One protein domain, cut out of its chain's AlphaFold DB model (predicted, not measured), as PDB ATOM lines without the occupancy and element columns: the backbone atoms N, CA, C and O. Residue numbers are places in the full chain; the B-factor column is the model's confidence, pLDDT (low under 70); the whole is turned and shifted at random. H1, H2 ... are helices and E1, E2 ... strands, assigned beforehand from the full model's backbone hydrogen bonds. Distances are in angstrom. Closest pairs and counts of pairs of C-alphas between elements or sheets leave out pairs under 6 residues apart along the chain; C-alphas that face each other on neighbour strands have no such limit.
ATOM      1  N   GLU A  13     232.723 368.003 266.674       57.97
ATOM      2  CA  GLU A  13     232.392 366.987 265.664       57.97
ATOM      3  C   GLU A  13     231.400 367.540 264.622       57.97
ATOM      4  O   GLU A  13     230.488 368.317 264.923       57.97
ATOM      5  N   ARG A  14     231.560 367.178 263.347       56.91
ATOM      6  CA  ARG A  14     230.585 367.511 262.300       56.91
ATOM      7  C   ARG A  14     229.595 366.356 262.204       56.91
ATOM      8  O   ARG A  14     229.932 365.328 261.630       56.91
ATOM      9  N   ALA A  15     228.396 366.524 262.757       63.22
ATOM     10  CA  ALA A  15     227.366 365.499 262.651       63.22
ATOM     11  C   ALA A  15     226.983 365.284 261.177       63.22
ATOM     12  O   ALA A  15     226.959 366.221 260.369       63.22
ATOM     13  N   SER A  16     226.722 364.029 260.815       63.78
ATOM     14  CA  SER A  16     226.324 363.655 259.463       63.78
ATOM     15  C   SER A  16     224.959 364.260 259.104       63.78
ATOM     16  O   SER A  16     224.107 364.433 259.979       63.78
ATOM     17  N   PRO A  17     224.730 364.611 257.825       74.75
ATOM     18  CA  PRO A  17     223.435 365.117 257.399       74.75
ATOM     19  C   PRO A  17     222.361 364.041 257.590       74.75
ATOM     20  O   PRO A  17     222.476 362.940 257.049       74.75
ATOM     21  N   VAL A  18     221.300 364.375 258.322       80.44
ATOM     22  CA  VAL A  18     220.138 363.502 258.510       80.44
ATOM     23  C   VAL A  18     219.082 363.881 257.481       80.44
ATOM     24  O   VAL A  18     218.715 365.047 257.338       80.44
ATOM     25  N   VAL A  19     218.591 362.887 256.745       82.50
ATOM     26  CA  VAL A  19     217.470 363.033 255.813       82.50
ATOM     27  C   VAL A  19     216.355 362.123 256.290       82.50
ATOM     28  O   VAL A  19     216.590 360.946 256.556       82.50
ATOM     29  N   GLY A  20     215.143 362.657 256.378       80.12
ATOM     30  CA  GLY A  20     213.978 361.876 256.754       80.12
ATOM     31  C   GLY A  20     212.734 362.237 255.958       80.12
ATOM     32  O   GLY A  20     212.626 363.303 255.347       80.12
ATOM     33  N   LEU A  21     211.797 361.295 255.968       81.31
ATOM     34  CA  LEU A  21     210.510 361.372 255.296       81.31
ATOM     35  C   LEU A  21     209.427 360.990 256.303       81.31
ATOM     36  O   LEU A  21     209.502 359.937 256.930       81.31
ATOM     37  N   ALA A  22     208.416 361.840 256.437       77.75
ATOM     38  CA  ALA A  22     207.209 361.568 257.199       77.75
ATOM     39  C   ALA A  22     206.016 361.522 256.240       77.75
ATOM     40  O   ALA A  22     205.776 362.471 255.492       77.75
ATOM     41  N   LEU A  23     205.279 360.413 256.258       78.19
ATOM     42  CA  LEU A  23     204.073 360.212 255.462       78.19
ATOM     43  C   LEU A  23     202.897 359.949 256.403       78.19
ATOM     44  O   LEU A  23     202.969 359.071 257.259       78.19
ATOM     45  N   SER A  24     201.809 360.687 256.221       76.19
ATOM     46  CA  SER A  24     200.567 360.517 256.971       76.19
ATOM     47  C   SER A  24     199.387 360.433 256.012       76.19
ATOM     48  O   SER A  24     199.244 361.286 255.133       76.19
ATOM     49  N   PHE A  25     198.539 359.426 256.207       69.56
ATOM     50  CA  PHE A  25     197.305 359.234 255.453       69.56
ATOM     51  C   PHE A  25     196.160 359.044 256.443       69.56
ATOM     52  O   PHE A  25     196.177 358.101 257.235       69.56
ATOM     53  N   LEU A  26     195.185 359.948 256.428       66.94
ATOM     54  CA  LEU A  26     193.984 359.830 257.249       66.94
ATOM     55  C   LEU A  26     192.788 359.589 256.332       66.94
ATOM     56  O   LEU A  26     192.538 360.338 255.387       66.94
ATOM     57  N   PHE A  27     192.051 358.517 256.621       52.38
ATOM     58  CA  PHE A  27     190.767 358.235 256.000       52.38
ATOM     59  C   PHE A  27     189.674 358.501 257.025       52.38
ATOM     60  O   PHE A  27     189.441 357.699 257.931       52.38
ATOM     61  N   LEU A  28     189.021 359.656 256.911       51.62
ATOM     62  CA  LEU A  28     187.916 360.006 257.791       51.62
ATOM     63  C   LEU A  28     186.640 359.329 257.266       51.62
ATOM     64  O   LEU A  28     186.014 359.798 256.310       51.62
ATOM     65  N   PHE A  29     186.227 358.220 257.885       39.00
ATOM     66  CA  PHE A  29     184.904 357.636 257.646       39.00
ATOM     67  C   PHE A  29     183.839 358.440 258.409       39.00
ATOM     68  O   PHE A  29     183.229 357.960 259.358       39.00
ATOM     69  N   SER A  30     183.628 359.699 258.026       42.34
ATOM     70  CA  SER A  30     182.522 360.494 258.568       42.34
ATOM     71  C   SER A  30     181.242 360.189 257.798       42.34
ATOM     72  O   SER A  30     180.964 360.748 256.735       42.34
ATOM     73  N   LEU A  31     180.457 359.277 258.363       42.94
ATOM     74  CA  LEU A  31     179.014 359.225 258.182       42.94
ATOM     75  C   LEU A  31     178.426 360.380 259.006       42.94
ATOM     76  O   LEU A  31     178.238 360.203 260.199       42.94
ATOM     77  N   LEU A  32     178.236 361.564 258.413       37.53
ATOM     78  CA  LEU A  32     177.207 362.551 258.792       37.53
ATOM     79  C   LEU A  32     177.297 363.812 257.914       37.53
ATOM     80  O   LEU A  32     178.337 364.457 257.818       37.53
ATOM     81  N   THR A  40     181.453 381.147 246.691       30.14
ATOM     82  CA  THR A  40     181.937 382.533 246.645       30.14
ATOM     83  C   THR A  40     183.295 382.530 245.958       30.14
ATOM     84  O   THR A  40     184.291 382.067 246.512       30.14
ATOM     85  N   LEU A  41     183.307 383.000 244.709       37.69
ATOM     86  CA  LEU A  41     184.498 383.216 243.893       37.69
ATOM     87  C   LEU A  41     185.368 384.302 244.542       37.69
ATOM     88  O   LEU A  41     185.251 385.482 244.225       37.69
ATOM     89  N   LEU A  42     186.237 383.905 245.467       39.09
ATOM     90  CA  LEU A  42     187.381 384.715 245.865       39.09
ATOM     91  C   LEU A  42     188.568 384.309 244.980       39.09
ATOM     92  O   LEU A  42     188.786 383.108 244.779       39.09
ATOM     93  N   PRO A  43     189.320 385.273 244.416       35.72
ATOM     94  CA  PRO A  43     190.469 384.970 243.569       35.72
ATOM     95  C   PRO A  43     191.490 384.118 244.341       35.72
ATOM     96  O   PRO A  43     191.458 384.105 245.576       35.72
ATOM     97  N   PRO A  44     192.412 383.418 243.651       39.19
ATOM     98  CA  PRO A  44     193.533 382.739 244.288       39.19
ATOM     99  C   PRO A  44     194.401 383.783 244.992       39.19
ATOM    100  O   PRO A  44     195.337 384.356 244.440       39.19
ATOM    101  N   PHE A  45     194.043 384.090 246.227       39.03
ATOM    102  CA  PHE A  45     194.813 384.946 247.087       39.03
ATOM    103  C   PHE A  45     195.983 384.107 247.578       39.03
ATOM    104  O   PHE A  45     195.815 383.157 248.342       39.03
ATOM    105  N   LEU A  46     197.175 384.453 247.094       38.94
ATOM    106  CA  LEU A  46     198.437 384.020 247.670       38.94
ATOM    107  C   LEU A  46     198.475 384.508 249.126       38.94
ATOM    108  O   LEU A  46     198.970 385.593 249.428       38.94
ATOM    109  N   HIS A  47     197.905 383.723 250.034       41.59
ATOM    110  CA  HIS A  47     197.927 384.023 251.453       41.59
ATOM    111  C   HIS A  47     199.319 383.645 251.970       41.59
ATOM    112  O   HIS A  47     199.533 382.560 252.500       41.59
ATOM    113  N   LEU A  48     200.293 384.535 251.762       42.06
ATOM    114  CA  LEU A  48     201.603 384.464 252.407       42.06
ATOM    115  C   LEU A  48     201.401 384.708 253.906       42.06
ATOM    116  O   LEU A  48     201.516 385.832 254.394       42.06
ATOM    117  N   THR A  49     201.070 383.666 254.663       45.06
ATOM    118  CA  THR A  49     201.115 383.723 256.123       45.06
ATOM    119  C   THR A  49     202.572 383.682 256.560       45.06
ATOM    120  O   THR A  49     203.168 382.628 256.765       45.06
ATOM    121  N   ARG A  50     203.173 384.868 256.693       39.09
ATOM    122  CA  ARG A  50     204.479 385.038 257.328       39.09
ATOM    123  C   ARG A  50     204.347 384.726 258.821       39.09
ATOM    124  O   ARG A  50     204.028 385.609 259.612       39.09
ATOM    125  N   TYR A  51     204.601 383.483 259.212       42.66
ATOM    126  CA  TYR A  51     204.767 383.130 260.620       42.66
ATOM    127  C   TYR A  51     206.104 383.706 261.112       42.66
ATOM    128  O   TYR A  51     207.151 383.288 260.639       42.66
ATOM    129  N   GLY A  52     206.036 384.724 261.983       39.94
ATOM    130  CA  GLY A  52     207.098 385.242 262.863       39.94
ATOM    131  C   GLY A  52     208.518 385.386 262.293       39.94
ATOM    132  O   GLY A  52     209.231 384.407 262.119       39.94
ATOM    133  N   LYS A  53     209.009 386.625 262.127       37.09
ATOM    134  CA  LYS A  53     210.458 386.864 261.990       37.09
ATOM    135  C   LYS A  53     211.163 386.474 263.303       37.09
ATOM    136  O   LYS A  53     211.206 387.289 264.219       37.09
ATOM    137  N   CYS A  54     211.775 385.295 263.374       42.09
ATOM    138  CA  CYS A  54     213.035 385.163 264.103       42.09
ATOM    139  C   CYS A  54     214.154 385.481 263.105       42.09
ATOM    140  O   CYS A  54     214.002 385.230 261.910       42.09
ATOM    141  N   LYS A  55     215.247 386.101 263.554       51.94
ATOM    142  CA  LYS A  55     216.294 386.649 262.670       51.94
ATOM    143  C   LYS A  55     216.864 385.611 261.687       51.94
ATOM    144  O   LYS A  55     217.254 385.995 260.588       51.94
ATOM    145  N   ASP A  56     216.787 384.328 262.051       61.62
ATOM    146  CA  ASP A  56     217.420 383.216 261.339       61.62
ATOM    147  C   ASP A  56     216.436 382.093 260.931       61.62
ATOM    148  O   ASP A  56     216.859 380.984 260.600       61.62
ATOM    149  N   SER A  57     215.119 382.351 260.940       63.59
ATOM    150  CA  SER A  57     214.109 381.390 260.466       63.59
ATOM    151  C   SER A  57     213.165 381.992 259.425       63.59
ATOM    152  O   SER A  57     212.777 383.162 259.477       63.59
ATOM    153  N   LEU A  58     212.809 381.176 258.436       72.38
ATOM    154  CA  LEU A  58     211.894 381.517 257.357       72.38
ATOM    155  C   LEU A  58     210.877 380.394 257.192       72.38
ATOM    156  O   LEU A  58     211.222 379.244 256.937       72.38
ATOM    157  N   ALA A  59     209.610 380.764 257.310       72.44
ATOM    158  CA  ALA A  59     208.478 379.895 257.066       72.44
ATOM    159  C   ALA A  59     207.663 380.475 255.916       72.44
ATOM    160  O   ALA A  59     207.247 381.638 255.968       72.44
ATOM    161  N   VAL A  60     207.441 379.677 254.878       75.50
ATOM    162  CA  VAL A  60     206.587 380.042 253.751       75.50
ATOM    163  C   VAL A  60     205.571 378.934 253.553       75.50
ATOM    164  O   VAL A  60     205.919 377.775 253.350       75.50
ATOM    165  N   GLN A  61     204.297 379.302 253.595       75.00
ATOM    166  CA  GLN A  61     203.204 378.406 253.258       75.00
ATOM    167  C   GLN A  61     202.427 378.997 252.087       75.00
ATOM    168  O   GLN A  61     202.052 380.168 252.113       75.00
ATOM    169  N   VAL A  62     202.181 378.177 251.071       75.06
ATOM    170  CA  VAL A  62     201.331 378.506 249.928       75.06
ATOM    171  C   VAL A  62     200.125 377.581 249.979       75.06
ATOM    172  O   VAL A  62     200.278 376.362 250.009       75.06
ATOM    173  N   ARG A  63     198.924 378.157 250.010       68.44
ATOM    174  CA  ARG A  63     197.659 377.417 249.945       68.44
ATOM    175  C   ARG A  63     196.922 377.828 248.681       68.44
ATOM    176  O   ARG A  63     196.801 379.024 248.421       68.44
ATOM    177  N   THR A  64     196.426 376.866 247.916       64.81
ATOM    178  CA  THR A  64     195.527 377.133 246.787       64.81
ATOM    179  C   THR A  64     194.076 376.949 247.224       64.81
ATOM    180  O   THR A  64     193.786 376.129 248.092       64.81
ATOM    181  N   SER A  65     193.153 377.744 246.670       55.69
ATOM    182  CA  SER A  65     191.718 377.642 246.988       55.69
ATOM    183  C   SER A  65     190.956 376.682 246.068       55.69
ATOM    184  O   SER A  65     189.908 376.181 246.462       55.69
ATOM    185  N   VAL A  66     191.475 376.434 244.859       58.41
ATOM    186  CA  VAL A  66     190.807 375.648 243.805       58.41
ATOM    187  C   VAL A  66     190.843 374.150 244.115       58.41
ATOM    188  O   VAL A  66     189.818 373.483 244.033       58.41
ATOM    189  N   ASP A  67     191.986 373.670 244.595       63.72
ATOM    190  CA  ASP A  67     192.157 372.373 245.239       63.72
ATOM    191  C   ASP A  67     192.662 372.666 246.650       63.72
ATOM    192  O   ASP A  67     193.542 373.517 246.800       63.72
ATOM    193  N   LYS A  68     192.108 372.019 247.687       73.69
ATOM    194  CA  LYS A  68     192.536 372.157 249.097       73.69
ATOM    195  C   LYS A  68     193.929 371.541 249.308       73.69
ATOM    196  O   LYS A  68     194.110 370.619 250.100       73.69
ATOM    197  N   SER A  69     194.904 372.013 248.551       79.00
ATOM    198  CA  SER A  69     196.296 371.627 248.592       79.00
ATOM    199  C   SER A  69     197.119 372.777 249.162       79.00
ATOM    200  O   SER A  69     196.874 373.967 248.923       79.00
ATOM    201  N   ALA A  70     198.082 372.412 249.996       83.38
ATOM    202  CA  ALA A  70     199.004 373.333 250.622       83.38
ATOM    203  C   ALA A  70     200.429 372.819 250.447       83.38
ATOM    204  O   ALA A  70     200.721 371.646 250.655       83.38
ATOM    205  N   CYS A  71     201.330 373.722 250.090       84.06
ATOM    206  CA  CYS A  71     202.762 373.485 250.134       84.06
ATOM    207  C   CYS A  71     203.345 374.291 251.295       84.06
ATOM    208  O   CYS A  71     203.025 375.470 251.480       84.06
ATOM    209  N   ARG A  72     204.183 373.647 252.103       85.50
ATOM    210  CA  ARG A  72     204.866 374.231 253.254       85.50
ATOM    211  C   ARG A  72     206.363 374.114 253.045       85.50
ATOM    212  O   ARG A  72     206.861 373.026 252.790       85.50
ATOM    213  N   VAL A  73     207.080 375.212 253.200       86.69
ATOM    214  CA  VAL A  73     208.539 375.220 253.209       86.69
ATOM    215  C   VAL A  73     208.996 375.903 254.486       86.69
ATOM    216  O   VAL A  73     208.574 377.021 254.793       86.69
ATOM    217  N   TRP A  74     209.869 375.226 255.220       82.38
ATOM    218  CA  TRP A  74     210.450 375.713 256.460       82.38
ATOM    219  C   TRP A  74     211.966 375.699 256.362       82.38
ATOM    220  O   TRP A  74     212.585 374.748 255.883       82.38
ATOM    221  N   TYR A  75     212.565 376.773 256.839       88.38
ATOM    222  CA  TYR A  75     213.994 376.920 257.005       88.38
ATOM    223  C   TYR A  75     214.244 377.471 258.403       88.38
ATOM    224  O   TYR A  75     213.733 378.536 258.755       88.38
ATOM    225  N   GLY A  76     215.014 376.747 259.203       87.50
ATOM    226  CA  GLY A  76     215.361 377.143 260.558       87.50
ATOM    227  C   GLY A  76     216.841 376.939 260.830       87.50
ATOM    228  O   GLY A  76     217.435 375.951 260.397       87.50
ATOM    229  N   MET A  77     217.423 377.881 261.562       89.75
ATOM    230  CA  MET A  77     218.751 377.745 262.141       89.75
ATOM    231  C   MET A  77     218.634 377.801 263.661       89.75
ATOM    232  O   MET A  77     217.962 378.676 264.203       89.75
ATOM    233  N   GLU A  78     219.310 376.883 264.340       88.44
ATOM    234  CA  GLU A  78     219.384 376.824 265.795       88.44
ATOM    235  C   GLU A  78     220.848 376.862 266.234       88.44
ATOM    236  O   GLU A  78     221.709 376.221 265.628       88.44
ATOM    237  N   ASN A  79     221.131 377.623 267.292       89.31
ATOM    238  CA  ASN A  79     222.443 377.654 267.925       89.31
ATOM    239  C   ASN A  79     222.312 377.108 269.348       89.31
ATOM    240  O   ASN A  79     221.630 377.706 270.181       89.31
ATOM    241  N   LYS A  80     223.000 376.004 269.637       88.75
ATOM    242  CA  LYS A  80     223.101 375.435 270.979       88.75
ATOM    243  C   LYS A  80     224.458 375.796 271.573       88.75
ATOM    244  O   LYS A  80     225.505 375.441 271.031       88.75
ATOM    245  N   LEU A  81     224.433 376.522 272.686       89.56
ATOM    246  CA  LEU A  81     225.644 376.909 273.405       89.56
ATOM    247  C   LEU A  81     226.252 375.702 274.141       89.56
ATOM    248  O   LEU A  81     225.501 374.816 274.570       89.56
ATOM    249  N   PRO A  82     227.586 375.658 274.298       87.44
ATOM    250  CA  PRO A  82     228.228 374.676 275.161       87.44
ATOM    251  C   PRO A  82     227.758 374.862 276.608       87.44
ATOM    252  O   PRO A  82     227.468 375.978 277.047       87.44
ATOM    253  N   THR A  83     227.670 373.764 277.355       85.62
ATOM    254  CA  THR A  83     227.379 373.833 278.791       85.62
ATOM    255  C   THR A  83     228.611 374.317 279.557       85.62
ATOM    256  O   THR A  83     229.727 374.276 279.036       85.62
ATOM    257  N   LEU A  84     228.425 374.759 280.807       88.25
ATOM    258  CA  LEU A  84     229.531 375.214 281.660       88.25
ATOM    259  C   LEU A  84     230.629 374.148 281.793       88.25
ATOM    260  O   LEU A  84     231.801 374.477 281.703       88.25
ATOM    261  N   ASP A  85     230.225 372.885 281.907       86.62
ATOM    262  CA  ASP A  85     231.117 371.726 281.988       86.62
ATOM    263  C   ASP A  85     232.007 371.558 280.744       86.62
ATOM    264  O   ASP A  85     233.123 371.083 280.846       86.62
ATOM    265  N   HIS A  86     231.571 372.007 279.562       81.81
ATOM    266  CA  HIS A  86     232.425 371.973 278.368       81.81
ATOM    267  C   HIS A  86     233.367 373.184 278.270       81.81
ATOM    268  O   HIS A  86     234.401 373.100 277.610       81.81
ATOM    269  N   LEU A  87     233.003 374.318 278.883       86.19
ATOM    270  CA  LEU A  87     233.816 375.541 278.900       86.19
ATOM    271  C   LEU A  87     234.889 375.509 279.994       86.19
ATOM    272  O   LEU A  87     235.997 375.986 279.771       86.19
ATOM    273  N   TYR A  88     234.546 374.956 281.156       87.19
ATOM    274  CA  TYR A  88     235.410 374.838 282.328       87.19
ATOM    275  C   TYR A  88     235.286 373.430 282.921       87.19
ATOM    276  O   TYR A  88     234.723 373.273 284.006       87.19
ATOM    277  N   PRO A  89     235.741 372.395 282.196       86.19
ATOM    278  CA  PRO A  89     235.702 371.047 282.725       86.19
ATOM    279  C   PRO A  89     236.717 370.889 283.858       86.19
ATOM    280  O   PRO A  89     237.848 371.372 283.776       86.19
ATOM    281  N   ASP A  90     236.338 370.137 284.885       87.88
ATOM    282  CA  ASP A  90     237.286 369.718 285.908       87.88
ATOM    283  C   ASP A  90     238.265 368.671 285.360       87.88
ATOM    284  O   ASP A  90     237.973 367.896 284.441       87.88
ATOM    285  N   LYS A  91     239.450 368.604 285.976       87.25
ATOM    286  CA  LYS A  91     240.389 367.504 285.732       87.25
ATOM    287  C   LYS A  91     239.722 366.200 286.121       87.25
ATOM    288  O   LYS A  91     239.165 366.085 287.212       87.25
ATOM    289  N   ILE A  92     239.846 365.194 285.270       86.38
ATOM    290  CA  ILE A  92     239.240 363.896 285.530       86.38
ATOM    291  C   ILE A  92     240.332 362.895 285.931       86.38
ATOM    292  O   ILE A  92     241.429 362.830 285.365       86.38
ATOM    293  N   TYR A  93     240.041 362.161 287.001       89.38
ATOM    294  CA  TYR A  93     240.954 361.249 287.680       89.38
ATOM    295  C   TYR A  93     240.522 359.821 287.366       89.38
ATOM    296  O   TYR A  93     239.358 359.464 287.547       89.38
ATOM    297  N   ARG A  94     241.438 359.011 286.837       87.75
ATOM    298  CA  ARG A  94     241.196 357.599 286.535       87.75
ATOM    299  C   ARG A  94     242.127 356.744 287.371       87.75
ATOM    300  O   ARG A  94     243.335 356.766 287.151       87.75
ATOM    301  N   ASP A  95     241.550 355.982 288.288       90.44
ATOM    302  CA  ASP A  95     242.299 355.094 289.167       90.44
ATOM    303  C   ASP A  95     242.350 353.681 288.597       90.44
ATOM    304  O   ASP A  95     241.330 353.037 288.345       90.44
ATOM    305  N   PHE A  96     243.566 353.188 288.413       89.25
ATOM    306  CA  PHE A  96     243.842 351.829 287.984       89.25
ATOM    307  C   PHE A  96     244.383 351.027 289.160       89.25
ATOM    308  O   PHE A  96     245.303 351.451 289.853       89.25
ATOM    309  N   MET A  97     243.826 349.842 289.387       87.88
ATOM    310  CA  MET A  97     244.302 348.945 290.436       87.88
ATOM    311  C   MET A  97     245.585 348.241 289.979       87.88
ATOM    312  O   MET A  97     245.545 347.352 289.123       87.88
ATOM    313  N   VAL A  98     246.716 348.643 290.555       87.81
ATOM    314  CA  VAL A  98     248.053 348.117 290.239       87.81
ATOM    315  C   VAL A  98     248.329 346.832 291.010       87.81
ATOM    316  O   VAL A  98     248.795 345.853 290.428       87.81
ATOM    317  N   LEU A  99     248.001 346.822 292.304       84.75
ATOM    318  CA  LEU A  99     248.135 345.669 293.187       84.75
ATOM    319  C   LEU A  99     246.962 345.638 294.165       84.75
ATOM    320  O   LEU A  99     246.660 346.642 294.801       84.75
ATOM    321  N   ASN A 100     246.346 344.469 294.309       83.81
ATOM    322  CA  ASN A 100     245.394 344.180 295.372       83.81
ATOM    323  C   ASN A 100     245.861 342.911 296.085       83.81
ATOM    324  O   ASN A 100     245.721 341.813 295.538       83.81
ATOM    325  N   ALA A 101     246.508 343.077 297.236       77.56
ATOM    326  CA  ALA A 101     247.084 341.985 298.003       77.56
ATOM    327  C   ALA A 101     246.247 341.742 299.261       77.56
ATOM    328  O   ALA A 101     246.448 342.416 300.261       77.56
ATOM    329  N   TYR A 102     245.358 340.747 299.208       71.19
ATOM    330  CA  TYR A 102     244.637 340.271 300.389       71.19
ATOM    331  C   TYR A 102     245.498 339.278 301.168       71.19
ATOM    332  O   TYR A 102     245.795 338.183 300.677       71.19
ATOM    333  N   MET A 103     245.891 339.643 302.387       72.75
ATOM    334  CA  MET A 103     246.664 338.784 303.289       72.75
ATOM    335  C   MET A 103     245.956 338.651 304.644       72.75
ATOM    336  O   MET A 103     245.248 339.549 305.076       72.75
ATOM    337  N   GLN A 104     246.145 337.520 305.336       72.94
ATOM    338  CA  GLN A 104     245.567 337.307 306.677       72.94
ATOM    339  C   GLN A 104     246.160 338.245 307.740       72.94
ATOM    340  O   GLN A 104     245.526 338.487 308.764       72.94
ATOM    341  N   ASN A 105     247.378 338.748 307.511       75.31
ATOM    342  CA  ASN A 105     247.982 339.757 308.370       75.31
ATOM    343  C   ASN A 105     247.479 341.150 307.941       75.31
ATOM    344  O   ASN A 105     247.781 341.553 306.814       75.31
ATOM    345  N   PRO A 106     246.784 341.897 308.818       73.50
ATOM    346  CA  PRO A 106     246.279 343.233 308.499       73.50
ATOM    347  C   PRO A 106     247.382 344.241 308.137       73.50
ATOM    348  O   PRO A 106     247.104 345.211 307.444       73.50
ATOM    349  N   GLU A 107     248.634 344.022 308.553       74.19
ATOM    350  CA  GLU A 107     249.763 344.904 308.210       74.19
ATOM    351  C   GLU A 107     250.249 344.753 306.761       74.19
ATOM    352  O   GLU A 107     251.034 345.566 306.286       74.19
ATOM    353  N   LEU A 108     249.820 343.699 306.063       69.50
ATOM    354  CA  LEU A 108     250.233 343.386 304.693       69.50
ATOM    355  C   LEU A 108     249.065 343.462 303.699       69.50
ATOM    356  O   LEU A 108     249.262 343.249 302.502       69.50
ATOM    357  N   ASP A 109     247.863 343.756 304.197       76.25
ATOM    358  CA  ASP A 109     246.647 343.925 303.408       76.25
ATOM    359  C   ASP A 109     246.614 345.344 302.818       76.25
ATOM    360  O   ASP A 109     246.221 346.320 303.466       76.25
ATOM    361  N   HIS A 110     247.127 345.484 301.593       79.75
ATOM    362  CA  HIS A 110     247.292 346.779 300.934       79.75
ATOM    363  C   HIS A 110     246.752 346.783 299.501       79.75
ATOM    364  O   HIS A 110     247.002 345.881 298.692       79.75
ATOM    365  N   LEU A 111     246.067 347.880 299.173       84.12
ATOM    366  CA  LEU A 111     245.621 348.230 297.831       84.12
ATOM    367  C   LEU A 111     246.512 349.354 297.294       84.12
ATOM    368  O   LEU A 111     246.534 350.451 297.849       84.12
ATOM    369  N   ILE A 112     247.225 349.090 296.199       86.19
ATOM    370  CA  ILE A 112     248.008 350.102 295.485       86.19
ATOM    371  C   ILE A 112     247.270 350.456 294.200       86.19
ATOM    372  O   ILE A 112     247.029 349.601 293.338       86.19
ATOM    373  N   THR A 113     246.945 351.735 294.062       89.88
ATOM    374  CA  THR A 113     246.322 352.309 292.873       89.88
ATOM    375  C   THR A 113     247.292 353.240 292.150       89.88
ATOM    376  O   THR A 113     248.168 353.861 292.749       89.88
ATOM    377  N   TYR A 114     247.139 353.320 290.832       90.00
ATOM    378  CA  TYR A 114     247.790 354.302 289.979       90.00
ATOM    379  C   TYR A 114     246.734 355.250 289.427       90.00
ATOM    380  O   TYR A 114     245.854 354.832 288.675       90.00
ATOM    381  N   THR A 115     246.832 356.521 289.803       90.50
ATOM    382  CA  THR A 115     245.916 357.570 289.355       90.50
ATOM    383  C   THR A 115     246.480 358.267 288.126       90.50
ATOM    384  O   THR A 115     247.531 358.906 288.179       90.50
ATOM    385  N   TYR A 116     245.756 358.188 287.015       88.12
ATOM    386  CA  TYR A 116     246.021 358.973 285.818       88.12
ATOM    387  C   TYR A 116     245.119 360.210 285.791       88.12
ATOM    388  O   TYR A 116     243.891 360.100 285.840       88.12
ATOM    389  N   ILE A 117     245.732 361.388 285.699       88.38
ATOM    390  CA  ILE A 117     245.038 362.679 285.669       88.38
ATOM    391  C   ILE A 117     245.025 363.176 284.226       88.38
ATOM    392  O   ILE A 117     246.084 363.285 283.612       88.38
ATOM    393  N   HIS A 118     243.845 363.509 283.704       81.81
ATOM    394  CA  HIS A 118     243.703 364.114 282.379       81.81
ATOM    395  C   HIS A 118     243.036 365.483 282.452       81.81
ATOM    396  O   HIS A 118     242.131 365.704 283.259       81.81
ATOM    397  N   ASN A 119     243.505 366.389 281.588       82.81
ATOM    398  CA  ASN A 119     242.911 367.703 281.383       82.81
ATOM    399  C   ASN A 119     242.068 367.694 280.087       82.81
ATOM    400  O   ASN A 119     242.656 367.588 279.008       82.81
ATOM    401  N   PRO A 120     240.728 367.772 280.181       78.50
ATOM    402  CA  PRO A 120     239.826 367.835 279.026       78.50
ATOM    403  C   PRO A 120     239.542 369.269 278.523       78.50
ATOM    404  O   PRO A 120     238.680 369.454 277.659       78.50
ATOM    405  N   GLU A 121     240.201 370.295 279.077       81.12
ATOM    406  CA  GLU A 121     239.986 371.695 278.698       81.12
ATOM    407  C   GLU A 121     240.147 371.923 277.189       81.12
ATOM    408  O   GLU A 121     241.157 371.560 276.577       81.12
ATOM    409  N   ASN A 122     239.160 372.600 276.594       78.81
ATOM    410  CA  ASN A 122     239.234 373.028 275.207       78.81
ATOM    411  C   ASN A 122     238.844 374.502 275.010       78.81
ATOM    412  O   ASN A 122     237.658 374.831 274.930       78.81
ATOM    413  N   PRO A 123     239.825 375.398 274.813       77.81
ATOM    414  CA  PRO A 123     239.558 376.820 274.636       77.81
ATOM    415  C   PRO A 123     238.969 377.177 273.261       77.81
ATOM    416  O   PRO A 123     238.500 378.299 273.078       77.81
ATOM    417  N   ILE A 124     238.991 376.273 272.272       82.88
ATOM    418  CA  ILE A 124     238.486 376.549 270.913       82.88
ATOM    419  C   ILE A 124     237.022 376.132 270.703       82.88
ATOM    420  O   ILE A 124     236.530 376.188 269.570       82.88
ATOM    421  N   ILE A 125     236.314 375.733 271.766       81.88
ATOM    422  CA  ILE A 125     234.911 375.323 271.681       81.88
ATOM    423  C   ILE A 125     234.011 376.488 271.246       81.88
ATOM    424  O   ILE A 125     234.195 377.644 271.632       81.88
ATOM    425  N   ARG A 126     233.035 376.188 270.391       84.50
ATOM    426  CA  ARG A 126     232.091 377.163 269.830       84.50
ATOM    427  C   ARG A 126     230.677 376.632 269.909       84.50
ATOM    428  O   ARG A 126     230.471 375.454 270.172       84.50
ATOM    429  N   GLU A 127     229.707 377.495 269.655       87.00
ATOM    430  CA  GLU A 127     228.316 377.091 269.549       87.00
ATOM    431  C   GLU A 127     228.123 376.004 268.480       87.00
ATOM    432  O   GLU A 127     228.698 376.060 267.383       87.00
ATOM    433  N   ASN A 128     227.286 375.023 268.813       89.31
ATOM    434  CA  ASN A 128     226.790 374.048 267.860       89.31
ATOM    435  C   ASN A 128     225.725 374.727 267.000       89.31
ATOM    436  O   ASN A 128     224.745 375.251 267.536       89.31
ATOM    437  N   ARG A 129     225.916 374.736 265.679       88.06
ATOM    438  CA  ARG A 129     224.973 375.335 264.735       88.06
ATOM    439  C   ARG A 129     224.270 374.239 263.955       88.06
ATOM    440  O   ARG A 129     224.897 373.544 263.155       88.06
ATOM    441  N   ASN A 130     222.959 374.175 264.117       90.44
ATOM    442  CA  ASN A 130     222.095 373.246 263.419       90.44
ATOM    443  C   ASN A 130     221.247 373.973 262.372       90.44
ATOM    444  O   ASN A 130     220.685 375.034 262.644       90.44
ATOM    445  N   VAL A 131     221.166 373.421 261.163       91.31
ATOM    446  CA  VAL A 131     220.342 373.957 260.073       91.31
ATOM    447  C   VAL A 131     219.337 372.903 259.650       91.31
ATOM    448  O   VAL A 131     219.719 371.846 259.151       91.31
ATOM    449  N   LYS A 132     218.050 373.229 259.775       92.25
ATOM    450  CA  LYS A 132     216.943 372.352 259.399       92.25
ATOM    451  C   LYS A 132     216.149 372.944 258.243       92.25
ATOM    452  O   LYS A 132     215.744 374.108 258.270       92.25
ATOM    453  N   LYS A 133     215.934 372.133 257.212       91.81
ATOM    454  CA  LYS A 133     215.141 372.456 256.025       91.81
ATOM    455  C   LYS A 133     214.012 371.450 255.924       91.81
ATOM    456  O   LYS A 133     214.275 370.252 255.947       91.81
ATOM    457  N   GLU A 134     212.783 371.917 255.769       90.00
ATOM    458  CA  GLU A 134     211.620 371.046 255.619       90.00
ATOM    459  C   GLU A 134     210.766 371.486 254.435       90.00
ATOM    460  O   GLU A 134     210.554 372.678 254.206       90.00
ATOM    461  N   ILE A 135     210.269 370.513 253.680       91.06
ATOM    462  CA  ILE A 135     209.337 370.710 252.576       91.06
ATOM    463  C   ILE A 135     208.176 369.746 252.791       91.06
ATOM    464  O   ILE A 135     208.377 368.540 252.894       91.06
ATOM    465  N   GLY A 136     206.964 370.280 252.870       89.94
ATOM    466  CA  GLY A 136     205.737 369.536 253.104       89.94
ATOM    467  C   GLY A 136     204.701 369.798 252.021       89.94
ATOM    468  O   GLY A 136     204.533 370.931 251.575       89.94
ATOM    469  N   ILE A 137     203.994 368.750 251.622       89.06
ATOM    470  CA  ILE A 137     202.864 368.800 250.701       89.06
ATOM    471  C   ILE A 137     201.665 368.206 251.429       89.06
ATOM    472  O   ILE A 137     201.699 367.047 251.835       89.06
ATOM    473  N   ASP A 138     200.610 368.999 251.555       88.94
ATOM    474  CA  ASP A 138     199.304 368.572 252.036       88.94
ATOM    475  C   ASP A 138     198.316 368.609 250.872       88.94
ATOM    476  O   ASP A 138     198.237 369.598 250.141       88.94
ATOM    477  N   MET A 139     197.543 367.545 250.698       84.38
ATOM    478  CA  MET A 139     196.487 367.461 249.698       84.38
ATOM    479  C   MET A 139     195.250 366.835 250.326       84.38
ATOM    480  O   MET A 139     195.294 365.701 250.802       84.38
ATOM    481  N   THR A 140     194.135 367.555 250.269       82.69
ATOM    482  CA  THR A 140     192.826 367.025 250.651       82.69
ATOM    483  C   THR A 140     192.008 366.750 249.394       82.69
ATOM    484  O   THR A 140     191.587 367.678 248.698       82.69
ATOM    485  N   TYR A 141     191.739 365.473 249.114       77.50
ATOM    486  CA  TYR A 141     190.850 365.044 248.033       77.50
ATOM    487  C   TYR A 141     189.640 364.296 248.602       77.50
ATOM    488  O   TYR A 141     189.738 363.163 249.074       77.50
ATOM    489  N   LYS A 142     188.456 364.918 248.529       81.19
ATOM    490  CA  LYS A 142     187.195 364.397 249.093       81.19
ATOM    491  C   LYS A 142     187.305 364.059 250.592       81.19
ATOM    492  O   LYS A 142     187.171 364.959 251.410       81.19
ATOM    493  N   ARG A 143     187.493 362.776 250.932       79.62
ATOM    494  CA  ARG A 143     187.615 362.231 252.305       79.62
ATOM    495  C   ARG A 143     189.022 361.704 252.617       79.62
ATOM    496  O   ARG A 143     189.222 361.079 253.655       79.62
ATOM    497  N   PHE A 144     189.958 361.885 251.688       78.25
ATOM    498  CA  PHE A 144     191.343 361.473 251.835       78.25
ATOM    499  C   PHE A 144     192.205 362.694 252.109       78.25
ATOM    500  O   PHE A 144     192.250 363.618 251.291       78.25
ATOM    501  N   ASP A 145     192.906 362.650 253.236       81.62
ATOM    502  CA  ASP A 145     193.926 363.622 253.587       81.62
ATOM    503  C   ASP A 145     195.297 362.967 253.455       81.62
ATOM    504  O   ASP A 145     195.632 362.009 254.161       81.62
ATOM    505  N   PHE A 146     196.084 363.486 252.517       84.00
ATOM    506  CA  PHE A 146     197.458 363.084 252.271       84.00
ATOM    507  C   PHE A 146     198.391 364.192 252.748       84.00
ATOM    508  O   PHE A 146     198.258 365.342 252.330       84.00
ATOM    509  N   SER A 147     199.362 363.843 253.590       86.06
ATOM    510  CA  SER A 147     200.441 364.751 253.976       86.06
ATOM    511  C   SER A 147     201.784 364.031 253.889       86.06
ATOM    512  O   SER A 147     201.977 362.964 254.476       86.06
ATOM    513  N   LEU A 148     202.706 364.624 253.137       88.12
ATOM    514  CA  LEU A 148     204.079 364.168 252.953       88.12
ATOM    515  C   LEU A 148     205.017 365.294 253.367       88.12
ATOM    516  O   LEU A 148     204.887 366.408 252.871       88.12
ATOM    517  N   THR A 149     205.973 365.013 254.246       90.31
ATOM    518  CA  THR A 149     206.982 365.982 254.684       90.31
ATOM    519  C   THR A 149     208.377 365.382 254.567       90.31
ATOM    520  O   THR A 149     208.657 364.318 255.114       90.31
ATOM    521  N   LEU A 150     209.255 366.071 253.846       91.12
ATOM    522  CA  LEU A 150     210.678 365.780 253.729       91.12
ATOM    523  C   LEU A 150     211.441 366.767 254.598       91.12
ATOM    524  O   LEU A 150     211.216 367.973 254.498       91.12
ATOM    525  N   PHE A 151     212.365 366.271 255.412       92.38
ATOM    526  CA  PHE A 151     213.255 367.121 256.187       92.38
ATOM    527  C   PHE A 151     214.712 366.732 255.968       92.38
ATOM    528  O   PHE A 151     215.056 365.562 255.788       92.38
ATOM    529  N   HIS A 152     215.566 367.744 255.976       92.12
ATOM    530  CA  HIS A 152     217.007 367.619 255.899       92.12
ATOM    531  C   HIS A 152     217.635 368.489 256.980       92.12
ATOM    532  O   HIS A 152     217.355 369.687 257.064       92.12
ATOM    533  N   GLU A 153     218.486 367.879 257.789       90.88
ATOM    534  CA  GLU A 153     219.123 368.507 258.935       90.88
ATOM    535  C   GLU A 153     220.640 368.339 258.846       90.88
ATOM    536  O   GLU A 153     221.147 367.235 258.651       90.88
ATOM    537  N   GLU A 154     221.366 369.449 258.967       90.75
ATOM    538  CA  GLU A 154     222.826 369.480 259.018       90.75
ATOM    539  C   GLU A 154     223.258 370.139 260.331       90.75
ATOM    540  O   GLU A 154     223.106 371.351 260.511       90.75
ATOM    541  N   SER A 155     223.844 369.340 261.221       86.12
ATOM    542  CA  SER A 155     224.391 369.811 262.490       86.12
ATOM    543  C   SER A 155     225.910 369.926 262.390       86.12
ATOM    544  O   SER A 155     226.631 368.979 262.071       86.12
ATOM    545  N   ARG A 156     226.423 371.135 262.613       82.69
ATOM    546  CA  ARG A 156     227.855 371.416 262.633       82.69
ATOM    547  C   ARG A 156     228.251 371.706 264.059       82.69
ATOM    548  O   ARG A 156     227.724 372.662 264.618       82.69
ATOM    549  N   ARG A 157     229.306 371.038 264.532       77.94
ATOM    550  CA  ARG A 157     229.945 371.311 265.825       77.94
ATOM    551  C   ARG A 157     229.195 370.699 267.006       77.94
ATOM    552  O   ARG A 157     228.878 371.392 267.963       77.94
ATOM    553  N   GLY A 158     228.916 369.400 266.926       75.75
ATOM    554  CA  GLY A 158     228.439 368.599 268.048       75.75
ATOM    555  C   GLY A 158     229.433 368.602 269.210       75.75
ATOM    556  O   GLY A 158     230.638 368.745 269.004       75.75
ATOM    557  N   PHE A 159     228.904 368.470 270.426       78.25
ATOM    558  CA  PHE A 159     229.696 368.358 271.647       78.25
ATOM    559  C   PHE A 159     229.779 366.890 272.053       78.25
ATOM    560  O   PHE A 159     228.741 366.255 272.259       78.25
ATOM    561  N   ALA A 160     230.995 366.370 272.183       74.94
ATOM    562  CA  ALA A 160     231.269 365.034 272.688       74.94
ATOM    563  C   ALA A 160     232.454 365.087 273.661       74.94
ATOM    564  O   ALA A 160     233.388 365.867 273.477       74.94
TER     565      ALA A 160
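Overview. This is residues 13 to 32 and 40 to 160 of the 199 residues of an uncharacterized protein of Porphyromonas gulae (UniProt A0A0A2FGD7). A twisted wall of five long antiparallel strands makes the body, and a separate two-strand hairpin, E4 and E5, reaches away from one end as a long arm. The short helix H1 lies on the way from the wall to the arm, whose tip, residues 103 to 108, stands free. The printed part has 141 residues, with strands and one helix in the order E1 E2 E3 H1 E4 E5 E6 E7; the larger sheet runs E1 E7 E6 E3 E2. The class is mostly strand, and the whole is extended, with a radius of gyration of the C-alphas of 28.9 A and spans of 99 by 42 by 23 A.

Arrangement. In the larger sheet, E7, residues 144 to 159, and E6, residues 128 to 141, form a hairpin, antiparallel at 176 degrees; C-alphas 149 and 136 face each other at 4.1 A, and N 137 and O 148 are 2.8 A apart. E1, residues 18 to 27, is an edge strand beside E7, with N 22 and O 149 at 2.8 A. E3, residues 69 to 80, is antiparallel to E6, with N 136 and O 72 at 2.7 A. E2, residues 57 to 63, the other edge strand, forms a hairpin with E3, with N 58 and O 75 at 2.8 A. H1, residues 84 to 87, is not on this sheet and is too short for an O i to N i+4 pair. E4, residues 92 to 101, and E5, residues 110 to 118, form a hairpin, with N 96 and O 114 at 2.8 A; E4 and E6 are apart.

Along the chain. E1 begins at C-alpha 18 (220.138, 363.502, 258.510) and is 29.9 A long. E3 is 35.1 A, E6 42.0 A, E4 26.4 A and E5 25.6 A. E7, 43.7 A, bends by 74 degrees at residue 156 and ends at C-alpha 159 (229.696, 368.358, 271.647).

Size, cuts and confidence. The C-alphas of Leu 41 and Asn 105, the two farthest apart, are 100.4 A apart. Residues 33 to 39 are not printed, and C-alphas 32 and 40 are 23.9 A apart across the cut. Of the links that are printed whole, none is long. The pLDDT is under 70 in 36 residues, among them 25 to 32 and 40 to 57.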